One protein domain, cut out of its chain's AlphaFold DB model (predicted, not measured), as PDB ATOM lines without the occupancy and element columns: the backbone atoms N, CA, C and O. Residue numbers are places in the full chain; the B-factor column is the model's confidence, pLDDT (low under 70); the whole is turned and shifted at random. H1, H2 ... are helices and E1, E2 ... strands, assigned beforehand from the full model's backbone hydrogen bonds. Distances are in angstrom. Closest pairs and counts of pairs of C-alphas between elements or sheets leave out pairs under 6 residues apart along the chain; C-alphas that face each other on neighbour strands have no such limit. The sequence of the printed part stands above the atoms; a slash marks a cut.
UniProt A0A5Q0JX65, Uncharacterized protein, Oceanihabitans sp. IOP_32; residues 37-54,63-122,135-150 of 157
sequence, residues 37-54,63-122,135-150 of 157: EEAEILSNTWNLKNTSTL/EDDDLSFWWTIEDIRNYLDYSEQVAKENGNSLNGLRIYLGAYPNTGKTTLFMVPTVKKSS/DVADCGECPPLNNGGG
ATOM      1  N   GLU A  37     119.891 191.629 207.021       96.00
ATOM      2  CA  GLU A  37     118.798 192.427 207.577       96.00
ATOM      3  C   GLU A  37     118.294 193.460 206.557       96.00
ATOM      4  O   GLU A  37     117.089 193.585 206.336       96.00
ATOM      5  N   GLU A  38     119.199 194.144 205.849       96.56
ATOM      6  CA  GLU A  38     118.811 195.044 204.758       96.56
ATOM      7  C   GLU A  38     118.075 194.296 203.640       96.56
ATOM      8  O   GLU A  38     117.049 194.774 203.158       96.56
ATOM      9  N   ALA A  39     118.539 193.108 203.244       96.81
ATOM     10  CA  ALA A  39     117.870 192.296 202.228       96.81
ATOM     11  C   ALA A  39     116.465 191.834 202.660       96.81
ATOM     12  O   ALA A  39     115.522 191.873 201.862       96.81
ATOM     13  N   GLU A  40     116.292 191.456 203.927       95.44
ATOM     14  CA  GLU A  40     114.992 191.128 204.514       95.44
ATOM     15  C   GLU A  40     114.054 192.336 204.500       95.44
ATOM     16  O   GLU A  40     112.899 192.216 204.081       95.44
ATOM     17  N   ILE A  41     114.544 193.516 204.892       95.56
ATOM     18  CA  ILE A  41     113.776 194.766 204.846       95.56
ATOM     19  C   ILE A  41     113.330 195.063 203.413       95.56
ATOM     20  O   ILE A  41     112.154 195.373 203.196       95.56
ATOM     21  N   LEU A  42     114.220 194.933 202.426       94.81
ATOM     22  CA  LEU A  42     113.897 195.168 201.016       94.81
ATOM     23  C   LEU A  42     112.814 194.204 200.514       94.81
ATOM     24  O   LEU A  42     111.832 194.644 199.907       94.81
ATOM     25  N   SER A  43     112.968 192.906 200.791       94.31
ATOM     26  CA  SER A  43     112.017 191.859 200.392       94.31
ATOM     27  C   SER A  43     110.650 192.040 201.059       94.31
ATOM     28  O   SER A  43     109.609 192.017 200.398       94.31
ATOM     29  N   ASN A  44     110.626 192.313 202.365       92.25
ATOM     30  CA  ASN A  44     109.390 192.549 203.109       92.25
ATOM     31  C   ASN A  44     108.678 193.817 202.641       92.25
ATOM     32  O   ASN A  44     107.458 193.808 202.467       92.25
ATOM     33  N   THR A  45     109.424 194.890 202.376       89.38
ATOM     34  CA  THR A  45     108.863 196.135 201.834       89.38
ATOM     35  C   THR A  45     108.211 195.886 200.473       89.38
ATOM     36  O   THR A  45     107.083 196.327 200.242       89.38
ATOM     37  N   TRP A  46     108.869 195.123 199.593       87.62
ATOM     38  CA  TRP A  46     108.294 194.709 198.310       87.62
ATOM     39  C   TRP A  46     107.019 193.874 198.483       87.62
ATOM     40  O   TRP A  46     105.994 194.155 197.857       87.62
ATOM     41  N   ASN A  47     107.040 192.886 199.377       84.75
ATOM     42  CA  ASN A  47     105.875 192.048 199.651       84.75
ATOM     43  C   ASN A  47     104.701 192.868 200.199       84.75
ATOM     44  O   ASN A  47     103.575 192.691 199.742       84.75
ATOM     45  N   LEU A  48     104.925 193.805 201.123       81.19
ATOM     46  CA  LEU A  48     103.875 194.685 201.660       81.19
ATOM     47  C   LEU A  48     103.296 195.620 200.588       81.19
ATOM     48  O   LEU A  48     102.071 195.773 200.490       81.19
ATOM     49  N   LYS A  49     104.165 196.194 199.745       72.94
ATOM     50  CA  LYS A  49     103.778 196.992 198.571       72.94
ATOM     51  C   LYS A  49     102.860 196.194 197.640       72.94
ATOM     52  O   LYS A  49     101.869 196.738 197.158       72.94
ATOM     53  N   ASN A  50     103.135 194.903 197.449       67.88
ATOM     54  CA  ASN A  50     102.432 194.073 196.468       67.88
ATOM     55  C   ASN A  50     101.242 193.267 197.022       67.88
ATOM     56  O   ASN A  50     100.387 192.851 196.242       67.88
ATOM     57  N   THR A  51     101.156 193.042 198.337       67.31
ATOM     58  CA  THR A  51     100.082 192.249 198.978       67.31
ATOM     59  C   THR A  51      98.973 193.095 199.603       67.31
ATOM     60  O   THR A  51      97.864 192.597 199.801       67.31
ATOM     61  N   SER A  52      99.216 194.376 199.901       57.25
ATOM     62  CA  SER A  52      98.180 195.254 200.453       57.25
ATOM     63  C   SER A  52      97.116 195.647 199.409       57.25
ATOM     64  O   SER A  52      97.357 195.724 198.201       57.25
ATOM     65  N   THR A  53      95.899 195.939 199.884       46.50
ATOM     66  CA  THR A  53      94.712 196.377 199.113       46.50
ATOM     67  C   THR A  53      94.941 197.629 198.237       46.50
ATOM     68  O   THR A  53      94.090 197.964 197.413       46.50
ATOM     69  N   LEU A  54      96.098 198.294 198.348       46.03
ATOM     70  CA  LEU A  54      96.559 199.361 197.446       46.03
ATOM     71  C   LEU A  54      96.727 198.884 195.988       46.03
ATOM     72  O   LEU A  54      96.588 199.682 195.061       46.03
ATOM     73  N   GLU A  63     108.295 202.898 188.088       55.41
ATOM     74  CA  GLU A  63     108.671 204.026 187.234       55.41
ATOM     75  C   GLU A  63     109.399 203.402 186.033       55.41
ATOM     76  O   GLU A  63     110.048 202.368 186.204       55.41
ATOM     77  N   ASP A  64     109.211 203.930 184.821       55.47
ATOM     78  CA  ASP A  64     109.645 203.264 183.575       55.47
ATOM     79  C   ASP A  64     111.154 202.889 183.579       55.47
ATOM     80  O   ASP A  64     111.582 202.012 182.832       55.47
ATOM     81  N   ASP A  65     111.931 203.469 184.501       55.50
ATOM     82  CA  ASP A  65     113.364 203.261 184.722       55.50
ATOM     83  C   ASP A  65     113.731 202.108 185.703       55.50
ATOM     84  O   ASP A  65     114.906 201.765 185.828       55.50
ATOM     85  N   ASP A  66     112.765 201.472 186.385       65.12
ATOM     86  CA  ASP A  66     112.989 200.463 187.454       65.12
ATOM     87  C   ASP A  66     112.852 198.993 186.969       65.12
ATOM     88  O   ASP A  66     112.726 198.061 187.770       65.12
ATOM     89  N   LEU A  67     112.815 198.758 185.654       73.56
ATOM     90  CA  LEU A  67     112.553 197.431 185.063       73.56
ATOM     91  C   LEU A  67     113.813 196.637 184.711       73.56
ATOM     92  O   LEU A  67     113.732 195.452 184.381       73.56
ATOM     93  N   SER A  68     114.979 197.273 184.773       81.12
ATOM     94  CA  SER A  68     116.254 196.617 184.524       81.12
ATOM     95  C   SER A  68     117.312 197.116 185.493       81.12
ATOM     96  O   SER A  68     117.367 198.297 185.830       81.12
ATOM     97  N   PHE A  69     118.152 196.182 185.927       85.62
ATOM     98  CA  PHE A  69     119.267 196.434 186.824       85.62
ATOM     99  C   PHE A  69     120.514 195.877 186.170       85.62
ATOM    100  O   PHE A  69     120.502 194.780 185.603       85.62
ATOM    101  N   TRP A  70     121.578 196.658 186.222       88.62
ATOM    102  CA  TRP A  70     122.822 196.363 185.551       88.62
ATOM    103  C   TRP A  70     123.969 196.329 186.553       88.62
ATOM    104  O   TRP A  70     124.114 197.203 187.403       88.62
ATOM    105  N   TRP A  71     124.816 195.324 186.400       89.94
ATOM    106  CA  TRP A  71     126.110 195.228 187.055       89.94
ATOM    107  C   TRP A  71     127.163 195.020 185.974       89.94
ATOM    108  O   TRP A  71     126.872 194.451 184.914       89.94
ATOM    109  N   THR A  72     128.398 195.442 186.239       90.56
ATOM    110  CA  THR A  72     129.505 195.047 185.369       90.56
ATOM    111  C   THR A  72     129.708 193.532 185.462       90.56
ATOM    112  O   THR A  72     129.458 192.909 186.494       90.56
ATOM    113  N   ILE A  73     130.192 192.909 184.385       92.38
ATOM    114  CA  ILE A  73     130.562 191.484 184.423       92.38
ATOM    115  C   ILE A  73     131.696 191.235 185.426       92.38
ATOM    116  O   ILE A  73     131.744 190.174 186.042       92.38
ATOM    117  N   GLU A  74     132.590 192.208 185.588       90.94
ATOM    118  CA  GLU A  74     133.676 192.171 186.565       90.94
ATOM    119  C   GLU A  74     133.138 192.107 187.999       90.94
ATOM    120  O   GLU A  74     133.501 191.190 188.732       90.94
ATOM    121  N   ASP A  75     132.187 192.974 188.360       91.19
ATOM    122  CA  ASP A  75     131.558 192.963 189.685       91.19
ATOM    123  C   ASP A  75     130.852 191.638 189.966       91.19
ATOM    124  O   ASP A  75     130.950 191.113 191.073       91.19
ATOM    125  N   ILE A  76     130.165 191.069 188.968       94.56
ATOM    126  CA  ILE A  76     129.506 189.768 189.123       94.56
ATOM    127  C   ILE A  76     130.533 188.658 189.354       94.56
ATOM    128  O   ILE A  76     130.326 187.830 190.235       94.56
ATOM    129  N   ARG A  77     131.640 188.627 188.604       94.88
ATOM    130  CA  ARG A  77     132.694 187.613 188.795       94.88
ATOM    131  C   ARG A  77     133.341 187.735 190.167       94.88
ATOM    132  O   ARG A  77     133.334 186.766 190.918       94.88
ATOM    133  N   ASN A  78     133.774 188.940 190.527       95.06
ATOM    134  CA  ASN A  78     134.360 189.215 191.833       95.06
ATOM    135  C   ASN A  78     133.385 188.878 192.977       95.06
ATOM    136  O   ASN A  78     133.784 188.319 193.994       95.06
ATOM    137  N   TYR A  79     132.086 189.151 192.809       96.38
ATOM    138  CA  TYR A  79     131.079 188.774 193.798       96.38
ATOM    139  C   TYR A  79     130.927 187.259 193.959       96.38
ATOM    140  O   TYR A  79     130.744 186.785 195.083       96.38
ATOM    141  N   LEU A  80     130.999 186.502 192.863       96.31
ATOM    142  CA  LEU A  80     130.958 185.042 192.911       96.31
ATOM    143  C   LEU A  80     132.196 184.482 193.618       96.31
ATOM    144  O   LEU A  80     132.035 183.624 194.480       96.31
ATOM    145  N   ASP A  81     133.390 185.006 193.335       96.06
ATOM    146  CA  ASP A  81     134.631 184.566 193.989       96.06
ATOM    147  C   ASP A  81     134.639 184.900 195.488       96.06
ATOM    148  O   ASP A  81     134.912 184.033 196.322       96.06
ATOM    149  N   TYR A  82     134.233 186.122 195.842       95.69
ATOM    150  CA  TYR A  82     134.037 186.540 197.231       95.69
ATOM    151  C   TYR A  82     133.037 185.633 197.965       95.69
ATOM    152  O   TYR A  82     133.307 185.157 199.069       95.69
ATOM    153  N   SER A  83     131.887 185.354 197.350       96.25
ATOM    154  CA  SER A  83     130.850 184.511 197.955       96.25
ATOM    155  C   SER A  83     131.293 183.053 198.086       96.25
ATOM    156  O   SER A  83     130.964 182.395 199.071       96.25
ATOM    157  N   GLU A  84     132.046 182.542 197.111       95.44
ATOM    158  CA  GLU A  84     132.586 181.183 197.123       95.44
ATOM    159  C   GLU A  84     133.595 181.008 198.260       95.44
ATOM    160  O   GLU A  84     133.591 179.972 198.925       95.44
ATOM    161  N   GLN A  85     134.434 182.015 198.527       94.19
ATOM    162  CA  GLN A  85     135.328 181.989 199.682       94.19
ATOM    163  C   GLN A  85     134.533 181.946 200.993       94.19
ATOM    164  O   GLN A  85     134.783 181.071 201.821       94.19
ATOM    165  N   VAL A  86     133.553 182.840 201.159       93.19
ATOM    166  CA  VAL A  86     132.721 182.892 202.371       93.19
ATOM    167  C   VAL A  86     132.003 181.558 202.598       93.19
ATOM    168  O   VAL A  86     132.034 181.028 203.709       93.19
ATOM    169  N   ALA A  87     131.418 180.963 201.558       93.50
ATOM    170  CA  ALA A  87     130.773 179.655 201.655       93.50
ATOM    171  C   ALA A  87     131.773 178.551 202.047       93.50
ATOM    172  O   ALA A  87     131.500 177.767 202.960       93.50
ATOM    173  N   LYS A  88     132.956 178.514 201.417       93.25
ATOM    174  CA  LYS A  88     134.008 177.526 201.714       93.25
ATOM    175  C   LYS A  88     134.508 177.608 203.149       93.25
ATOM    176  O   LYS A  88     134.672 176.570 203.788       93.25
ATOM    177  N   GLU A  89     134.721 178.814 203.668       92.81
ATOM    178  CA  GLU A  89     135.120 179.036 205.066       92.81
ATOM    179  C   GLU A  89     134.078 178.498 206.056       92.81
ATOM    180  O   GLU A  89     134.426 178.090 207.164       92.81
ATOM    181  N   ASN A  90     132.816 178.415 205.628       90.62
ATOM    182  CA  ASN A  90     131.702 177.864 206.396       90.62
ATOM    183  C   ASN A  90     131.367 176.404 206.026       90.62
ATOM    184  O   ASN A  90     130.347 175.869 206.462       90.62
ATOM    185  N   GLY A  91     132.231 175.729 205.258       91.25
ATOM    186  CA  GLY A  91     132.077 174.317 204.896       91.25
ATOM    187  C   GLY A  91     131.017 174.040 203.826       91.25
ATOM    188  O   GLY A  91     130.635 172.884 203.633       91.25
ATOM    189  N   ASN A  92     130.554 175.073 203.125       90.88
ATOM    190  CA  ASN A  92     129.570 174.983 202.056       90.88
ATOM    191  C   ASN A  92     130.218 175.161 200.674       90.88
ATOM    192  O   ASN A  92     131.354 175.608 200.533       90.88
ATOM    193  N   SER A  93     129.473 174.805 199.627       91.62
ATOM    194  CA  SER A  93     129.848 175.051 198.232       91.62
ATOM    195  C   SER A  93     128.674 175.701 197.518       91.62
ATOM    196  O   SER A  93     127.534 175.225 197.642       91.62
ATOM    197  N   LEU A  94     128.947 176.789 196.794       92.88
ATOM    198  CA  LEU A  94     127.911 177.461 196.031       92.88
ATOM    199  C   LEU A  94     127.456 176.587 194.865       92.88
ATOM    200  O   LEU A  94     128.237 175.874 194.236       92.88
ATOM    201  N   ASN A  95     126.170 176.657 194.546       93.00
ATOM    202  CA  ASN A  95     125.594 175.958 193.401       93.00
ATOM    203  C   ASN A  95     124.719 176.839 192.511       93.00
ATOM    204  O   ASN A  95     124.186 176.353 191.516       93.00
ATOM    205  N   GLY A  96     124.555 178.113 192.857       93.88
ATOM    206  CA  GLY A  96     123.710 179.014 192.097       93.88
ATOM    207  C   GLY A  96     123.596 180.399 192.711       93.88
ATOM    208  O   GLY A  96     124.254 180.738 193.696       93.88
ATOM    209  N   LEU A  97     122.735 181.195 192.086       94.94
ATOM    210  CA  LEU A  97     122.402 182.549 192.489       94.94
ATOM    211  C   LEU A  97     120.885 182.704 192.427       94.94
ATOM    212  O   LEU A  97     120.264 182.403 191.405       94.94
ATOM    213  N   ARG A  98     120.282 183.177 193.511       95.44
ATOM    214  CA  ARG A  98     118.872 183.543 193.565       95.44
ATOM    215  C   ARG A  98     118.739 185.053 193.479       95.44
ATOM    216  O   ARG A  98     119.450 185.781 194.160       95.44
ATOM    217  N   ILE A  99     117.807 185.515 192.655       95.38
ATOM    218  CA  ILE A  99     117.518 186.937 192.483       95.38
ATOM    219  C   ILE A  99     116.191 187.232 193.171       95.38
ATOM    220  O   ILE A  99     115.189 186.569 192.901       95.38
ATOM    221  N   TYR A 100     116.193 188.218 194.056       94.50
ATOM    222  CA  TYR A 100     115.024 188.666 194.796       94.50
ATOM    223  C   TYR A 100     114.585 190.051 194.338       94.50
ATOM    224  O   TYR A 100     115.408 190.916 194.041       94.50
ATOM    225  N   LEU A 101     113.269 190.261 194.340       91.81
ATOM    226  CA  LEU A 101     112.670 191.586 194.247       91.81
ATOM    227  C   LEU A 101     112.716 192.265 195.615       91.81
ATOM    228  O   LEU A 101     112.405 191.647 196.636       91.81
ATOM    229  N   GLY A 102     113.064 193.544 195.619       91.06
ATOM    230  CA  GLY A 102     113.082 194.384 196.805       91.06
ATOM    231  C   GLY A 102     112.485 195.760 196.536       91.06
ATOM    232  O   GLY A 102     112.329 196.180 195.391       91.06
ATOM    233  N   ALA A 103     112.155 196.484 197.600       88.75
ATOM    234  CA  ALA A 103     111.823 197.900 197.523       88.75
ATOM    235  C   ALA A 103     112.463 198.662 198.678       88.75
ATOM    236  O   ALA A 103     112.448 198.200 199.817       88.75
ATOM    237  N   TYR A 104     112.995 199.848 198.396       88.62
ATOM    238  CA  TYR A 104     113.553 200.702 199.441       88.62
ATOM    239  C   TYR A 104     112.418 201.292 200.297       88.62
ATOM    240  O   TYR A 104     111.510 201.914 199.742       88.62
ATOM    241  N   PRO A 105     112.456 201.171 201.637       85.56
ATOM    242  CA  PRO A 105     111.338 201.551 202.509       85.56
ATOM    243  C   PRO A 105     111.005 203.046 202.461       85.56
ATOM    244  O   PRO A 105     109.840 203.424 202.546       85.56
ATOM    245  N   ASN A 106     112.015 203.899 202.275       83.69
ATOM    246  CA  ASN A 106     111.837 205.353 202.300       83.69
ATOM    247  C   ASN A 106     111.316 205.928 200.978       83.69
ATOM    248  O   ASN A 106     110.675 206.974 200.977       83.69
ATOM    249  N   THR A 107     111.621 205.284 199.849       83.19
ATOM    250  CA  THR A 107     111.297 205.813 198.513       83.19
ATOM    251  C   THR A 107     110.263 204.972 197.773       83.19
ATOM    252  O   THR A 107     109.676 205.446 196.807       83.19
ATOM    253  N   GLY A 108     110.050 203.719 198.184       78.25
ATOM    254  CA  GLY A 108     109.207 202.751 197.482       78.25
ATOM    255  C   GLY A 108     109.760 202.297 196.125       78.25
ATOM    256  O   GLY A 108     109.097 201.495 195.450       78.25
ATOM    257  N   LYS A 109     110.948 202.786 195.732       82.69
ATOM    258  CA  LYS A 109     111.635 202.415 194.489       82.69
ATOM    259  C   LYS A 109     111.995 200.943 194.499       82.69
ATOM    260  O   LYS A 109     112.370 200.409 195.548       82.69
ATOM    261  N   THR A 110     111.846 200.304 193.347       86.06
ATOM    262  CA  THR A 110     112.084 198.864 193.221       86.06
ATOM    263  C   THR A 110     113.575 198.601 193.052       86.06
ATOM    264  O   THR A 110     114.298 199.426 192.505       86.06
ATOM    265  N   THR A 111     114.044 197.460 193.538       90.56
ATOM    266  CA  THR A 111     115.404 196.978 193.301       90.56
ATOM    267  C   THR A 111     115.430 195.466 193.102       90.56
ATOM    268  O   THR A 111     114.475 194.767 193.457       90.56
ATOM    269  N   LEU A 112     116.536 194.962 192.562       92.50
ATOM    270  CA  LEU A 112     116.893 193.550 192.579       92.50
ATOM    271  C   LEU A 112     118.153 193.351 193.413       92.50
ATOM    272  O   LEU A 112     119.094 194.136 193.331       92.50
ATOM    273  N   PHE A 113     118.194 192.259 194.164       95.56
ATOM    274  CA  PHE A 113     119.412 191.823 194.834       95.56
ATOM    275  C   PHE A 113     119.632 190.324 194.646       95.56
ATOM    276  O   PHE A 113     118.693 189.549 194.452       95.56
ATOM    277  N   MET A 114     120.898 189.927 194.670       97.25
ATOM    278  CA  MET A 114     121.370 188.583 194.384       97.25
ATOM    279  C   MET A 114     121.868 187.921 195.665       97.25
ATOM    280  O   MET A 114     122.601 188.535 196.436       97.25
ATOM    281  N   VAL A 115     121.469 186.671 195.879       97.44
ATOM    282  CA  VAL A 115     121.836 185.853 197.039       97.44
ATOM    283  C   VAL A 115     122.427 184.534 196.535       97.44
ATOM    284  O   VAL A 115     121.745 183.823 195.792       97.44
ATOM    285  N   PRO A 116     123.672 184.180 196.891       96.50
ATOM    286  CA  PRO A 116     124.272 182.908 196.512       96.50
ATOM    287  C   PRO A 116     123.498 181.751 197.137       96.50
ATOM    288  O   PRO A 116     122.962 181.880 198.238       96.50
ATOM    289  N   THR A 117     123.438 180.613 196.455       95.75
ATOM    290  CA  THR A 117     122.798 179.405 196.982       95.75
ATOM    291  C   THR A 117     123.819 178.310 197.224       95.75
ATOM    292  O   THR A 117     124.808 178.210 196.501       95.75
ATOM    293  N   VAL A 118     123.554 177.467 198.216       93.50
ATOM    294  CA  VAL A 118     124.342 176.282 198.566       93.50
ATOM    295  C   VAL A 118     123.478 175.028 198.447       93.50
ATOM    296  O   VAL A 118     122.251 175.068 198.608       93.50
ATOM    297  N   LYS A 119     124.114 173.880 198.194       88.12
ATOM    298  CA  LYS A 119     123.436 172.579 198.294       88.12
ATOM    299  C   LYS A 119     123.254 172.220 199.763       88.12
ATOM    300  O   LYS A 119     124.227 172.160 200.507       88.12
ATOM    301  N   LYS A 120     122.031 171.897 200.184       71.38
ATOM    302  CA  LYS A 120     121.826 171.253 201.485       71.38
ATOM    303  C   LYS A 120     122.400 169.842 201.425       71.38
ATOM    304  O   LYS A 120     122.007 169.044 200.575       71.38
ATOM    305  N   SER A 121     123.289 169.501 202.358       60.62
ATOM    306  CA  SER A 121     123.667 168.108 202.584       60.62
ATOM    307  C   SER A 121     122.442 167.365 203.119       60.62
ATOM    308  O   SER A 121     122.104 167.459 204.302       60.62
ATOM    309  N   SER A 122     121.712 166.670 202.251       53.09
ATOM    310  CA  SER A 122     120.576 165.875 202.694       53.09
ATOM    311  C   SER A 122     121.109 164.638 203.434       53.09
ATOM    312  O   SER A 122     121.686 163.721 202.859       53.09
ATOM    313  N   ASP A 135     118.095 170.101 196.618       67.75
ATOM    314  CA  ASP A 135     117.738 170.800 197.848       67.75
ATOM    315  C   ASP A 135     118.628 172.050 197.947       67.75
ATOM    316  O   ASP A 135     119.684 172.043 198.580       67.75
ATOM    317  N   VAL A 136     118.238 173.119 197.253       79.06
ATOM    318  CA  VAL A 136     118.969 174.387 197.206       79.06
ATOM    319  C   VAL A 136     118.480 175.306 198.316       79.06
ATOM    320  O   VAL A 136     117.275 175.469 198.534       79.06
ATOM    321  N   ALA A 137     119.412 175.916 199.035       90.56
ATOM    322  CA  ALA A 137     119.122 176.904 200.063       90.56
ATOM    323  C   ALA A 137     119.934 178.166 199.817       90.56
ATOM    324  O   ALA A 137     120.988 178.108 199.191       90.56
ATOM    325  N   ASP A 138     119.442 179.295 200.310       94.06
ATOM    326  CA  ASP A 138     120.237 180.517 200.302       94.06
ATOM    327  C   ASP A 138     121.427 180.341 201.245       94.06
ATOM    328  O   ASP A 138     121.300 179.733 202.311       94.06
ATOM    329  N   CYS A 139     122.578 180.853 200.826       94.00
ATOM    330  CA  CYS A 139     123.777 180.912 201.639       94.00
ATOM    331  C   CYS A 139     123.539 181.906 202.787       94.00
ATOM    332  O   CYS A 139     123.495 183.117 202.571       94.00
ATOM    333  N   GLY A 140     123.346 181.389 204.002       92.38
ATOM    334  CA  GLY A 140     123.035 182.176 205.201       92.38
ATOM    335  C   GLY A 140     124.240 182.911 205.789       92.38
ATOM    336  O   GLY A 140     124.106 183.630 206.769       92.38
ATOM    337  N   GLU A 141     125.414 182.743 205.205       92.69
ATOM    338  CA  GLU A 141     126.664 183.406 205.553       92.69
ATOM    339  C   GLU A 141     127.119 184.373 204.451       92.69
ATOM    340  O   GLU A 141     127.843 185.329 204.724       92.69
ATOM    341  N   CYS A 142     126.664 184.161 203.211       94.81
ATOM    342  CA  CYS A 142     127.024 184.998 202.079       94.81
ATOM    343  C   CYS A 142     126.154 186.260 202.082       94.81
ATOM    344  O   CYS A 142     124.926 186.167 201.978       94.81
ATOM    345  N   PRO A 143     126.750 187.456 202.168       95.94
ATOM    346  CA  PRO A 143     125.971 188.680 202.155       95.94
ATOM    347  C   PRO A 143     125.441 188.976 200.732       95.94
ATOM    348  O   PRO A 143     126.157 188.741 199.749       95.94
ATOM    349  N   PRO A 144     124.201 189.481 200.580       97.25
ATOM    350  CA  PRO A 144     123.606 189.727 199.264       97.25
ATOM    351  C   PRO A 144     124.263 190.877 198.490       97.25
ATOM    352  O   PRO A 144     124.700 191.859 199.087       97.25
ATOM    353  N   LEU A 145     124.270 190.806 197.155       97.12
ATOM    354  CA  LEU A 145     124.693 191.901 196.271       97.12
ATOM    355  C   LEU A 145     123.477 192.661 195.734       97.12
ATOM    356  O   LEU A 145     122.622 192.084 195.067       97.12
ATOM    357  N   ASN A 146     123.416 193.963 195.994       94.94
ATOM    358  CA  ASN A 146     122.393 194.883 195.496       94.94
ATOM    359  C   ASN A 146     123.070 196.041 194.728       94.94
ATOM    360  O   ASN A 146     124.200 195.908 194.250       94.94
ATOM    361  N   ASN A 147     122.380 197.179 194.612       87.75
ATOM    362  CA  ASN A 147     122.854 198.443 194.061       87.75
ATOM    363  C   ASN A 147     123.360 198.313 192.621       87.75
ATOM    364  O   ASN A 147     124.311 198.988 192.229       87.75
ATOM    365  N   GLY A 148     122.710 197.454 191.830       82.06
ATOM    366  CA  GLY A 148     122.868 197.483 190.381       82.06
ATOM    367  C   GLY A 148     122.458 198.852 189.852       82.06
ATOM    368  O   GLY A 148     121.487 199.445 190.328       82.06
ATOM    369  N   GLY A 149     123.204 199.371 188.883       75.50
ATOM    370  CA  GLY A 149     122.828 200.594 188.188       75.50
ATOM    371  C   GLY A 149     121.482 200.420 187.479       75.50
ATOM    372  O   GLY A 149     121.207 199.358 186.924       75.50
ATOM    373  N   GLY A 150     120.644 201.458 187.499       65.81
ATOM    374  CA  GLY A 150     119.412 201.506 186.705       65.81
ATOM    375  C   GLY A 150     119.710 201.692 185.213       65.81
ATOM    376  O   GLY A 150     120.706 202.321 184.845       65.81
TER     377      GLY A 150
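AT A GLANCE: This is residues 37 to 54, 63 to 122 and 135 to 150 of the 157 residues of an uncharacterized protein of Oceanihabitans sp. IOP_32 (UniProt A0A5Q0JX65). A long hairpin of two strands, E1 and E2, runs through the middle, with the short strand E3 beside the last residues of E2. Two helices lie over the same face of this sheet, H1 near the end where E1 runs into the link to E2, H2 slantwise near the end where E1 begins. After E3 a stretch with no named element, residues 139 to 150, folds back, and its residues 149 to 150 pair antiparallel with residues 69 to 70. The printed part has 94 residues, with two named helices and three named strands in the order H1, H2, E1, E2, E3; the sheet runs E1, E2, E3, all antiparallel, and the class is mixed, helices and strands. The whole is only just compact, close to loose, with a radius of gyration of the C-alphas of 14.6 A and spans of 43 by 31 by 19 A.

IN THESE COORDINATES: H1, residues 37 to 51, is 20.6 A long and begins at C-alpha 37, (118.798, 192.427, 207.577). H2, residues 73 to 89, is 24.5 A long. E1, residues 94 to 103, is 26.1 A long and begins at C-alpha 94, (127.911, 177.461, 196.031). E2, residues 110 to 119, is 29.1 A long. E3, residues 136 to 138, is 7.0 A long and ends at C-alpha 138, (120.237, 180.517, 200.302).

HOW THE PARTS SIT: E1 and E2 form a hairpin, antiparallel at 157 degrees, with N 98 and O 115 2.8 A apart, within hydrogen-bond range. E2, the inner strand, is antiparallel to E3 at 129 degrees, with N 118 and O 137 2.8 A apart, also within that range. H1 is on the sheet, over E1, at a height over the sheet of 4.3 A, only just above the sheet's level. Its line and that of E1 stand at 31 degrees on the local plane, only just slantwise, and the closest C-alphas are those of Leu 42 and Gly 102, 4.4 A apart. H2 and the sheet make two layers, a helix on one face of a sheet, at a height over the sheet of 9.9 A. H2 runs slantwise to the strands, at 40 degrees to E2 on the local plane; their closest C-alphas are those of Ser 83 and Pro 116, 6.9 A apart. H1 and H2 are apart. In H1 and H2 every O i to N i+4 pair is within hydrogen-bond range.

THE WHOLE: The two C-alphas farthest apart, those of Thr 53 and Glu 89, are 44.4 A apart. Residues 55 to 62 are not printed, with 16.5 A between C-alphas 54 and 63; residues 123 to 134 are not printed, with 7.5 A between C-alphas 122 and 135. H2 to E1 is a tight link and E1 to E2 a short one. The mean pLDDT of the printed part is 86.4; residues 50 to 54, 63 to 66, 121 to 122, 135 and 150 are under 70.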